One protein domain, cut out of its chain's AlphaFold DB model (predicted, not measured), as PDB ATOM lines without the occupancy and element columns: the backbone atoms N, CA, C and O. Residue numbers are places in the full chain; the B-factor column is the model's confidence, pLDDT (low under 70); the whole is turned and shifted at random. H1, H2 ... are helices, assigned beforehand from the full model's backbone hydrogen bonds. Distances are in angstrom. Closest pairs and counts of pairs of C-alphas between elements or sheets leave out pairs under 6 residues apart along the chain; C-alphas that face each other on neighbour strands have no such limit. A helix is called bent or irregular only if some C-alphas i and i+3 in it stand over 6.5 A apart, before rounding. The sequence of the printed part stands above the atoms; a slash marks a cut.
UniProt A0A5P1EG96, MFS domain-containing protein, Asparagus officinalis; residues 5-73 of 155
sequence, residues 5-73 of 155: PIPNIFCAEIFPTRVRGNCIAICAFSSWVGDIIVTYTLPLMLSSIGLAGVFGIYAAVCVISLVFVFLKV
ATOM      1  N   PRO A   5      10.295   2.708  48.733       59.00
ATOM      2  CA  PRO A   5      11.708   3.083  48.747       59.00
ATOM      3  C   PRO A   5      12.394   2.901  47.385       59.00
ATOM      4  O   PRO A   5      13.445   3.492  47.163       59.00
ATOM      5  N   ILE A   6      11.798   2.143  46.457       63.69
ATOM      6  CA  ILE A   6      12.404   1.803  45.157       63.69
ATOM      7  C   ILE A   6      12.770   3.057  44.339       63.69
ATOM      8  O   ILE A   6      13.908   3.139  43.875       63.69
ATOM      9  N   PRO A   7      11.899   4.079  44.200       65.62
ATOM     10  CA  PRO A   7      12.249   5.290  43.455       65.62
ATOM     11  C   PRO A   7      13.360   6.101  44.133       65.62
ATOM     12  O   PRO A   7      14.200   6.683  43.454       65.62
ATOM     13  N   ASN A   8      13.391   6.121  45.470       63.41
ATOM     14  CA  ASN A   8      14.410   6.848  46.230       63.41
ATOM     15  C   ASN A   8      15.795   6.204  46.094       63.41
ATOM     16  O   ASN A   8      16.790   6.916  45.974       63.41
ATOM     17  N   ILE A   9      15.850   4.869  46.063       63.22
ATOM     18  CA  ILE A   9      17.088   4.107  45.857       63.22
ATOM     19  C   ILE A   9      17.593   4.296  44.424       63.22
ATOM     20  O   ILE A   9      18.754   4.640  44.228       63.22
ATOM     21  N   PHE A  10      16.709   4.191  43.429       63.16
ATOM     22  CA  PHE A  10      17.080   4.365  42.023       63.16
ATOM     23  C   PHE A  10      17.634   5.769  41.729       63.16
ATOM     24  O   PHE A  10      18.626   5.927  41.019       63.16
ATOM     25  N   CYS A  11      17.048   6.804  42.341       61.72
ATOM     26  CA  CYS A  11      17.613   8.151  42.305       61.72
ATOM     27  C   CYS A  11      19.006   8.197  42.954       61.72
ATOM     28  O   CYS A  11      19.902   8.836  42.418       61.72
ATOM     29  N   ALA A  12      19.227   7.513  44.079       60.66
ATOM     30  CA  ALA A  12      20.519   7.513  44.762       60.66
ATOM     31  C   ALA A  12      21.644   6.800  43.984       60.66
ATOM     32  O   ALA A  12      22.805   7.148  44.192       60.66
ATOM     33  N   GLU A  13      21.310   5.849  43.107       64.25
ATOM     34  CA  GLU A  13      22.266   5.084  42.286       64.25
ATOM     35  C   GLU A  13      22.681   5.806  40.995       64.25
ATOM     36  O   GLU A  13      23.797   5.633  40.516       64.25
ATOM     37  N   ILE A  14      21.810   6.652  40.441       66.81
ATOM     38  CA  ILE A  14      22.069   7.369  39.181       66.81
ATOM     39  C   ILE A  14      22.985   8.589  39.356       66.81
ATOM     40  O   ILE A  14      23.638   9.015  38.400       66.81
ATOM     41  N   PHE A  15      23.037   9.190  40.550       61.31
ATOM     42  CA  PHE A  15      23.753  10.454  40.753       61.31
ATOM     43  C   PHE A  15      25.204  10.262  41.232       61.31
ATOM     44  O   PHE A  15      25.450   9.514  42.178       61.31
ATOM     45  N   PRO A  16      26.174  11.013  40.669       58.19
ATOM     46  CA  PRO A  16      27.568  10.944  41.093       58.19
ATOM     47  C   PRO A  16      27.750  11.436  42.539       58.19
ATOM     48  O   PRO A  16      27.107  12.394  42.984       58.19
ATOM     49  N   THR A  17      28.680  10.810  43.267       61.66
ATOM     50  CA  THR A  17      28.930  10.996  44.715       61.66
ATOM     51  C   THR A  17      29.098  12.453  45.147       61.66
ATOM     52  O   THR A  17      28.657  12.823  46.232       61.66
ATOM     53  N   ARG A  18      29.644  13.315  44.281       64.00
ATOM     54  CA  ARG A  18      29.866  14.746  44.555       64.00
ATOM     55  C   ARG A  18      28.580  15.565  44.746       64.00
ATOM     56  O   ARG A  18      28.603  16.555  45.469       64.00
ATOM     57  N   VAL A  19      27.475  15.194  44.094       65.50
ATOM     58  CA  VAL A  19      26.199  15.952  44.130       65.50
ATOM     59  C   VAL A  19      25.030  15.150  44.703       65.50
ATOM     60  O   VAL A  19      23.940  15.691  44.892       65.50
ATOM     61  N   ARG A  20      25.273  13.877  45.038       67.56
ATOM     62  CA  ARG A  20      24.282  12.913  45.525       67.56
ATOM     63  C   ARG A  20      23.444  13.442  46.694       67.56
ATOM     64  O   ARG A  20      22.227  13.292  46.666       67.56
ATOM     65  N   GLY A  21      24.054  14.117  47.671       70.31
ATOM     66  CA  GLY A  21      23.334  14.664  48.830       70.31
ATOM     67  C   GLY A  21      22.236  15.669  48.453       70.31
ATOM     68  O   GLY A  21      21.101  15.551  48.910       70.31
ATOM     69  N   ASN A  22      22.541  16.607  47.551       68.44
ATOM     70  CA  ASN A  22      21.577  17.619  47.110       68.44
ATOM     71  C   ASN A  22      20.483  17.014  46.225       68.44
ATOM     72  O   ASN A  22      19.312  17.364  46.368       68.44
ATOM     73  N   CYS A  23      20.842  16.089  45.333       67.62
ATOM     74  CA  CYS A  23      19.876  15.419  44.463       67.62
ATOM     75  C   CYS A  23      18.880  14.572  45.269       67.62
ATOM     76  O   CYS A  23      17.675  14.688  45.056       67.62
ATOM     77  N   ILE A  24      19.359  13.795  46.246       73.88
ATOM     78  CA  ILE A  24      18.497  12.998  47.131       73.88
ATOM     79  C   ILE A  24      17.573  13.902  47.951       73.88
ATOM     80  O   ILE A  24      16.385  13.605  48.065       73.88
ATOM     81  N   ALA A  25      18.075  15.027  48.472       76.62
ATOM     82  CA  ALA A  25      17.251  15.978  49.216       76.62
ATOM     83  C   ALA A  25      16.107  16.550  48.360       76.62
ATOM     84  O   ALA A  25      14.973  16.639  48.827       76.62
ATOM     85  N   ILE A  26      16.374  16.885  47.092       77.00
ATOM     86  CA  ILE A  26      15.354  17.379  46.154       77.00
ATOM     87  C   ILE A  26      14.341  16.277  45.816       77.00
ATOM     88  O   ILE A  26      13.137  16.542  45.796       77.00
ATOM     89  N   CYS A  27      14.796  15.040  45.597       74.88
ATOM     90  CA  CYS A  27      13.913  13.898  45.358       74.88
ATOM     91  C   CYS A  27      12.983  13.650  46.552       74.88
ATOM     92  O   CYS A  27      11.765  13.608  46.375       74.88
ATOM     93  N   ALA A  28      13.530  13.582  47.768       78.12
ATOM     94  CA  ALA A  28      12.748  13.407  48.986       78.12
ATOM     95  C   ALA A  28      11.776  14.575  49.210       78.12
ATOM     96  O   ALA A  28      10.614  14.370  49.550       78.12
ATOM     97  N   PHE A  29      12.206  15.810  48.956       81.38
ATOM     98  CA  PHE A  29      11.319  16.966  49.031       81.38
ATOM     99  C   PHE A  29      10.149  16.838  48.047       81.38
ATOM    100  O   PHE A  29       9.001  17.065  48.420       81.38
ATOM    101  N   SER A  30      10.411  16.411  46.810       80.25
ATOM    102  CA  SER A  30       9.360  16.226  45.805       80.25
ATOM    103  C   SER A  30       8.352  15.135  46.187       80.25
ATOM    104  O   SER A  30       7.150  15.343  46.006       80.25
ATOM    105  N   SER A  31       8.806  14.017  46.774       79.56
ATOM    106  CA  SER A  31       7.908  12.950  47.231       79.56
ATOM    107  C   SER A  31       7.037  13.423  48.392       79.56
ATOM    108  O   SER A  31       5.825  13.233  48.370       79.56
ATOM    109  N   TRP A  32       7.631  14.133  49.355       83.50
ATOM    110  CA  TRP A  32       6.907  14.708  50.487       83.50
ATOM    111  C   TRP A  32       5.887  15.762  50.060       83.50
ATOM    112  O   TRP A  32       4.781  15.799  50.590       83.50
ATOM    113  N   VAL A  33       6.219  16.606  49.081       85.94
ATOM    114  CA  VAL A  33       5.271  17.582  48.530       85.94
ATOM    115  C   VAL A  33       4.087  16.876  47.866       85.94
ATOM    116  O   VAL A  33       2.947  17.284  48.082       85.94
ATOM    117  N   GLY A  34       4.334  15.803  47.108       83.56
ATOM    118  CA  GLY A  34       3.275  14.975  46.530       83.56
ATOM    119  C   GLY A  34       2.340  14.408  47.598       83.56
ATOM    120  O   GLY A  34       1.126  14.601  47.516       83.56
ATOM    121  N   ASP A  35       2.903  13.801  48.641       84.25
ATOM    122  CA  ASP A  35       2.138  13.221  49.749       84.25
ATOM    123  C   ASP A  35       1.323  14.274  50.504       84.25
ATOM    124  O   ASP A  35       0.155  14.048  50.833       84.25
ATOM    125  N   ILE A  36       1.897  15.458  50.730       86.88
ATOM    126  CA  ILE A  36       1.204  16.586  51.355       86.88
ATOM    127  C   ILE A  36       0.006  17.016  50.505       86.88
ATOM    128  O   ILE A  36      -1.097  17.169  51.034       86.88
ATOM    129  N   ILE A  37       0.200  17.187  49.194       87.50
ATOM    130  CA  ILE A  37      -0.874  17.580  48.277       87.50
ATOM    131  C   ILE A  37      -2.007  16.559  48.347       87.50
ATOM    132  O   ILE A  37      -3.138  16.947  48.631       87.50
ATOM    133  N   VAL A  38      -1.698  15.270  48.175       84.94
ATOM    134  CA  VAL A  38      -2.681  14.177  48.229       84.94
ATOM    135  C   VAL A  38      -3.424  14.178  49.563       84.94
ATOM    136  O   VAL A  38      -4.652  14.112  49.586       84.94
ATOM    137  N   THR A  39      -2.702  14.315  50.677       88.25
ATOM    138  CA  THR A  39      -3.277  14.305  52.030       88.25
ATOM    139  C   THR A  39      -4.270  15.446  52.245       88.25
ATOM    140  O   THR A  39      -5.305  15.239  52.876       88.25
ATOM    141  N   TYR A  40      -4.012  16.635  51.691       86.69
ATOM    142  CA  TYR A  40      -4.943  17.764  51.780       86.69
ATOM    143  C   TYR A  40      -6.099  17.674  50.777       86.69
ATOM    144  O   TYR A  40      -7.232  18.029  51.109       86.69
ATOM    145  N   THR A  41      -5.852  17.196  49.555       84.38
ATOM    146  CA  THR A  41      -6.882  17.137  48.507       84.38
ATOM    147  C   THR A  41      -7.870  15.993  48.709       84.38
ATOM    148  O   THR A  41      -9.038  16.129  48.343       84.38
ATOM    149  N   LEU A  42      -7.450  14.884  49.326       84.12
ATOM    150  CA  LEU A  42      -8.296  13.713  49.573       84.12
ATOM    151  C   LEU A  42      -9.553  14.040  50.411       84.12
ATOM    152  O   LEU A  42     -10.647  13.787  49.905       84.12
ATOM    153  N   PRO A  43      -9.482  14.638  51.619       82.94
ATOM    154  CA  PRO A  43     -10.679  14.935  52.412       82.94
ATOM    155  C   PRO A  43     -11.603  15.963  51.738       82.94
ATOM    156  O   PRO A  43     -12.827  15.823  51.802       82.94
ATOM    157  N   LEU A  44     -11.040  16.954  51.033       82.50
ATOM    158  CA  LEU A  44     -11.805  17.967  50.292       82.50
ATOM    159  C   LEU A  44     -12.613  17.351  49.139       82.50
ATOM    160  O   LEU A  44     -13.789  17.673  48.942       82.50
ATOM    161  N   MET A  45     -12.006  16.436  48.385       78.06
ATOM    162  CA  MET A  45     -12.695  15.736  47.301       78.06
ATOM    163  C   MET A  45     -13.673  14.684  47.822       78.06
ATOM    164  O   MET A  45     -14.755  14.515  47.260       78.06
ATOM    165  N   LEU A  46     -13.341  14.023  48.932       82.38
ATOM    166  CA  LEU A  46     -14.209  13.028  49.549       82.38
ATOM    167  C   LEU A  46     -15.531  13.646  50.021       82.38
ATOM    168  O   LEU A  46     -16.584  13.045  49.825       82.38
ATOM    169  N   SER A  47     -15.482  14.863  50.573       79.62
ATOM    170  CA  SER A  47     -16.673  15.580  51.039       79.62
ATOM    171  C   SER A  47     -17.555  16.134  49.913       79.62
ATOM    172  O   SER A  47     -18.717  16.439  50.173       79.62
ATOM    173  N   SER A  48     -17.035  16.310  48.694       77.94
ATOM    174  CA  SER A  48     -17.771  16.949  47.587       77.94
ATOM    175  C   SER A  48     -18.289  15.961  46.544       77.94
ATOM    176  O   SER A  48     -19.418  16.096  46.082       77.94
ATOM    177  N   ILE A  49     -17.480  14.967  46.173       77.75
ATOM    178  CA  ILE A  49     -17.731  14.063  45.040       77.75
ATOM    179  C   ILE A  49     -17.993  12.612  45.490       77.75
ATOM    180  O   ILE A  49     -18.515  11.801  44.722       77.75
ATOM    181  N   GLY A  50     -17.685  12.281  46.749       80.06
ATOM    182  CA  GLY A  50     -17.824  10.932  47.295       80.06
ATOM    183  C   GLY A  50     -16.741   9.964  46.804       80.06
ATOM    184  O   GLY A  50     -15.960  10.256  45.899       80.06
ATOM    185  N   LEU A  51     -16.691   8.778  47.415       78.62
ATOM    186  CA  LEU A  51     -15.585   7.819  47.280       78.62
ATOM    187  C   LEU A  51     -15.261   7.465  45.813       78.62
ATOM    188  O   LEU A  51     -14.108   7.532  45.395       78.62
ATOM    189  N   ALA A  52     -16.283   7.140  45.015       79.81
ATOM    190  CA  ALA A  52     -16.115   6.661  43.641       79.81
ATOM    191  C   ALA A  52     -15.474   7.702  42.706       79.81
ATOM    192  O   ALA A  52     -14.624   7.352  41.886       79.81
ATOM    193  N   GLY A  53     -15.835   8.982  42.837       80.88
ATOM    194  CA  GLY A  53     -15.253  10.023  41.994       80.88
ATOM    195  C   GLY A  53     -13.839  10.417  42.425       80.88
ATOM    196  O   GLY A  53     -13.015  10.715  41.564       80.88
ATOM    197  N   VAL A  54     -13.506  10.316  43.719       84.56
ATOM    198  CA  VAL A  54     -12.123  10.500  44.195       84.56
ATOM    199  C   VAL A  54     -11.192   9.457  43.575       84.56
ATOM    200  O   VAL A  54     -10.168   9.820  42.997       84.56
ATOM    201  N   PHE A  55     -11.570   8.174  43.607       83.38
ATOM    202  CA  PHE A  55     -10.785   7.112  42.967       83.38
ATOM    203  C   PHE A  55     -10.641   7.315  41.455       83.38
ATOM    204  O   PHE A  55      -9.558   7.099  40.917       83.38
ATOM    205  N   GLY A  56     -11.694   7.782  40.775       84.31
ATOM    206  CA  GLY A  56     -11.637   8.094  39.345       84.31
ATOM    207  C   GLY A  56     -10.650   9.219  39.010       84.31
ATOM    208  O   GLY A  56      -9.876   9.097  38.062       84.31
ATOM    209  N   ILE A  57     -10.628  10.288  39.809       84.31
ATOM    210  CA  ILE A  57      -9.715  11.422  39.607       84.31
ATOM    211  C   ILE A  57      -8.267  11.009  39.874       84.31
ATOM    212  O   ILE A  57      -7.399  11.285  39.048       84.31
ATOM    213  N   TYR A  58      -7.995  10.302  40.974       83.81
ATOM    214  CA  TYR A  58      -6.643   9.808  41.245       83.81
ATOM    215  C   TYR A  58      -6.171   8.811  40.183       83.81
ATOM    216  O   TYR A  58      -5.024   8.892  39.749       83.81
ATOM    217  N   ALA A  59      -7.048   7.933  39.688       85.25
ATOM    218  CA  ALA A  59      -6.717   7.042  38.579       85.25
ATOM    219  C   ALA A  59      -6.354   7.825  37.304       85.25
ATOM    220  O   ALA A  59      -5.354   7.512  36.660       85.25
ATOM    221  N   ALA A  60      -7.106   8.879  36.969       87.00
ATOM    222  CA  ALA A  60      -6.790   9.745  35.834       87.00
ATOM    223  C   ALA A  60      -5.436  10.455  36.006       87.00
ATOM    224  O   ALA A  60      -4.637  10.483  35.070       87.00
ATOM    225  N   VAL A  61      -5.137  10.966  37.204       86.56
ATOM    226  CA  VAL A  61      -3.839  11.585  37.520       86.56
ATOM    227  C   VAL A  61      -2.694  10.577  37.384       86.56
ATOM    228  O   VAL A  61      -1.668  10.902  36.790       86.56
ATOM    229  N   CYS A  62      -2.875   9.338  37.846       85.06
ATOM    230  CA  CYS A  62      -1.891   8.270  37.664       85.06
ATOM    231  C   CYS A  62      -1.642   7.957  36.183       85.06
ATOM    232  O   CYS A  62      -0.491   7.809  35.779       85.06
ATOM    233  N   VAL A  63      -2.689   7.904  35.354       86.69
ATOM    234  CA  VAL A  63      -2.546   7.681  33.904       86.69
ATOM    235  C   VAL A  63      -1.814   8.847  33.238       86.69
ATOM    236  O   VAL A  63      -0.915   8.619  32.433       86.69
ATOM    237  N   ILE A  64      -2.138  10.091  33.598       86.06
ATOM    238  CA  ILE A  64      -1.431  11.278  33.093       86.06
ATOM    239  C   ILE A  64       0.047  11.232  33.496       86.06
ATOM    240  O   ILE A  64       0.911  11.494  32.662       86.06
ATOM    241  N   SER A  65       0.341  10.855  34.742       79.69
ATOM    242  CA  SER A  65       1.709  10.675  35.231       79.69
ATOM    243  C   SER A  65       2.453   9.593  34.441       79.69
ATOM    244  O   SER A  65       3.562   9.833  33.977       79.69
ATOM    245  N   LEU A  66       1.823   8.442  34.180       80.25
ATOM    246  CA  LEU A  66       2.403   7.381  33.352       80.25
ATOM    247  C   LEU A  66       2.703   7.850  31.925       80.25
ATOM    248  O   LEU A  66       3.784   7.577  31.412       80.25
ATOM    249  N   VAL A  67       1.781   8.579  31.293       83.44
ATOM    250  CA  VAL A  67       1.992   9.142  29.949       83.44
ATOM    251  C   VAL A  67       3.119  10.172  29.962       83.44
ATOM    252  O   VAL A  67       3.958  10.178  29.063       83.44
ATOM    253  N   PHE A  68       3.174  11.024  30.987       80.44
ATOM    254  CA  PHE A  68       4.251  11.994  31.151       80.44
ATOM    255  C   PHE A  68       5.602  11.298  31.302       80.44
ATOM    256  O   PHE A  68       6.529  11.641  30.578       80.44
ATOM    257  N   VAL A  69       5.706  10.294  32.177       75.69
ATOM    258  CA  VAL A  69       6.924   9.492  32.349       75.69
ATOM    259  C   VAL A  69       7.310   8.831  31.029       75.69
ATOM    260  O   VAL A  69       8.445   8.979  30.599       75.69
ATOM    261  N   PHE A  70       6.368   8.204  30.326       72.62
ATOM    262  CA  PHE A  70       6.640   7.542  29.049       72.62
ATOM    263  C   PHE A  70       7.139   8.503  27.953       72.62
ATOM    264  O   PHE A  70       7.967   8.126  27.131       72.62
ATOM    265  N   LEU A  71       6.658   9.752  27.933       73.06
ATOM    266  CA  LEU A  71       7.061  10.755  26.937       73.06
ATOM    267  C   LEU A  71       8.322  11.541  27.323       73.06
ATOM    268  O   LEU A  71       9.073  11.960  26.443       73.06
ATOM    269  N   LYS A  72       8.523  11.821  28.616       65.12
ATOM    270  CA  LYS A  72       9.593  12.701  29.122       65.12
ATOM    271  C   LYS A  72      10.787  11.963  29.700       65.12
ATOM    272  O   LYS A  72      11.847  12.574  29.788       65.12
ATOM    273  N   VAL A  73      10.630  10.697  30.070       57.28
ATOM    274  CA  VAL A  73      11.724   9.801  30.441       57.28
ATOM    275  C   VAL A  73      11.980   8.898  29.231       57.28
ATOM    276  O   VAL A  73      11.467   7.781  29.191       57.28
TER     277      VAL A  73
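Overview. This is residues 5 to 73 of the 155 residues of the protein "MFS domain-containing protein" of Asparagus officinalis (UniProt A0A5P1EG96). The long helix H2 folds back on itself as a narrow V of arms H2a and H2b, and short H1 folds back along the other end of H2a; residues 59 to 73 stick out. The printed part has 69 residues with two named helices, H1 then H2, no named strand, class all helix. It is loose, radius of gyration of the C-alphas 15.6 A, spanning 48 by 25 by 16 A.

Along the chain. H1, residues 6 to 14, begins at C-alpha 6 (12.404, 1.803, 45.157) and is 12.7 A long. H2, residues 20 to 72, assigned as one helix by its hydrogen bonds, is bent: C-alphas 48 and 51 are 9.4 A apart. H2a, residues 20 to 48, measures 42.3 A; H2b, residues 51 to 72, measures 31.4 A, ending at C-alpha 72 (9.593, 12.701, 29.122).

Arrangement. H1 touches H2a at residues 20 to 28 alone, a helical hairpin at a shallow tilt of 25 degrees; the closest C-alphas, Ala 12 and Ile 24, are 6.3 A apart. H2a and H2b only just touch, with 3 pairs of C-alphas within 8 A, the closest Met 45 and Val 54 at 6.1 A; they run opposite ways at a shallow tilt of 30 degrees. H1 and H2b are apart. Every O i to N i+4 pair is within hydrogen-bond range in H1 and H2b, 22 of 25 in H2a.

Size, cuts and confidence. The C-alphas farthest apart, Arg 18 and Gly 50, are 47.9 A apart. The printed part has no cut, and the link H1 to H2 is tight. pLDDT is under 70 at residues 5 to 20, 22 to 23 and 72 to 73.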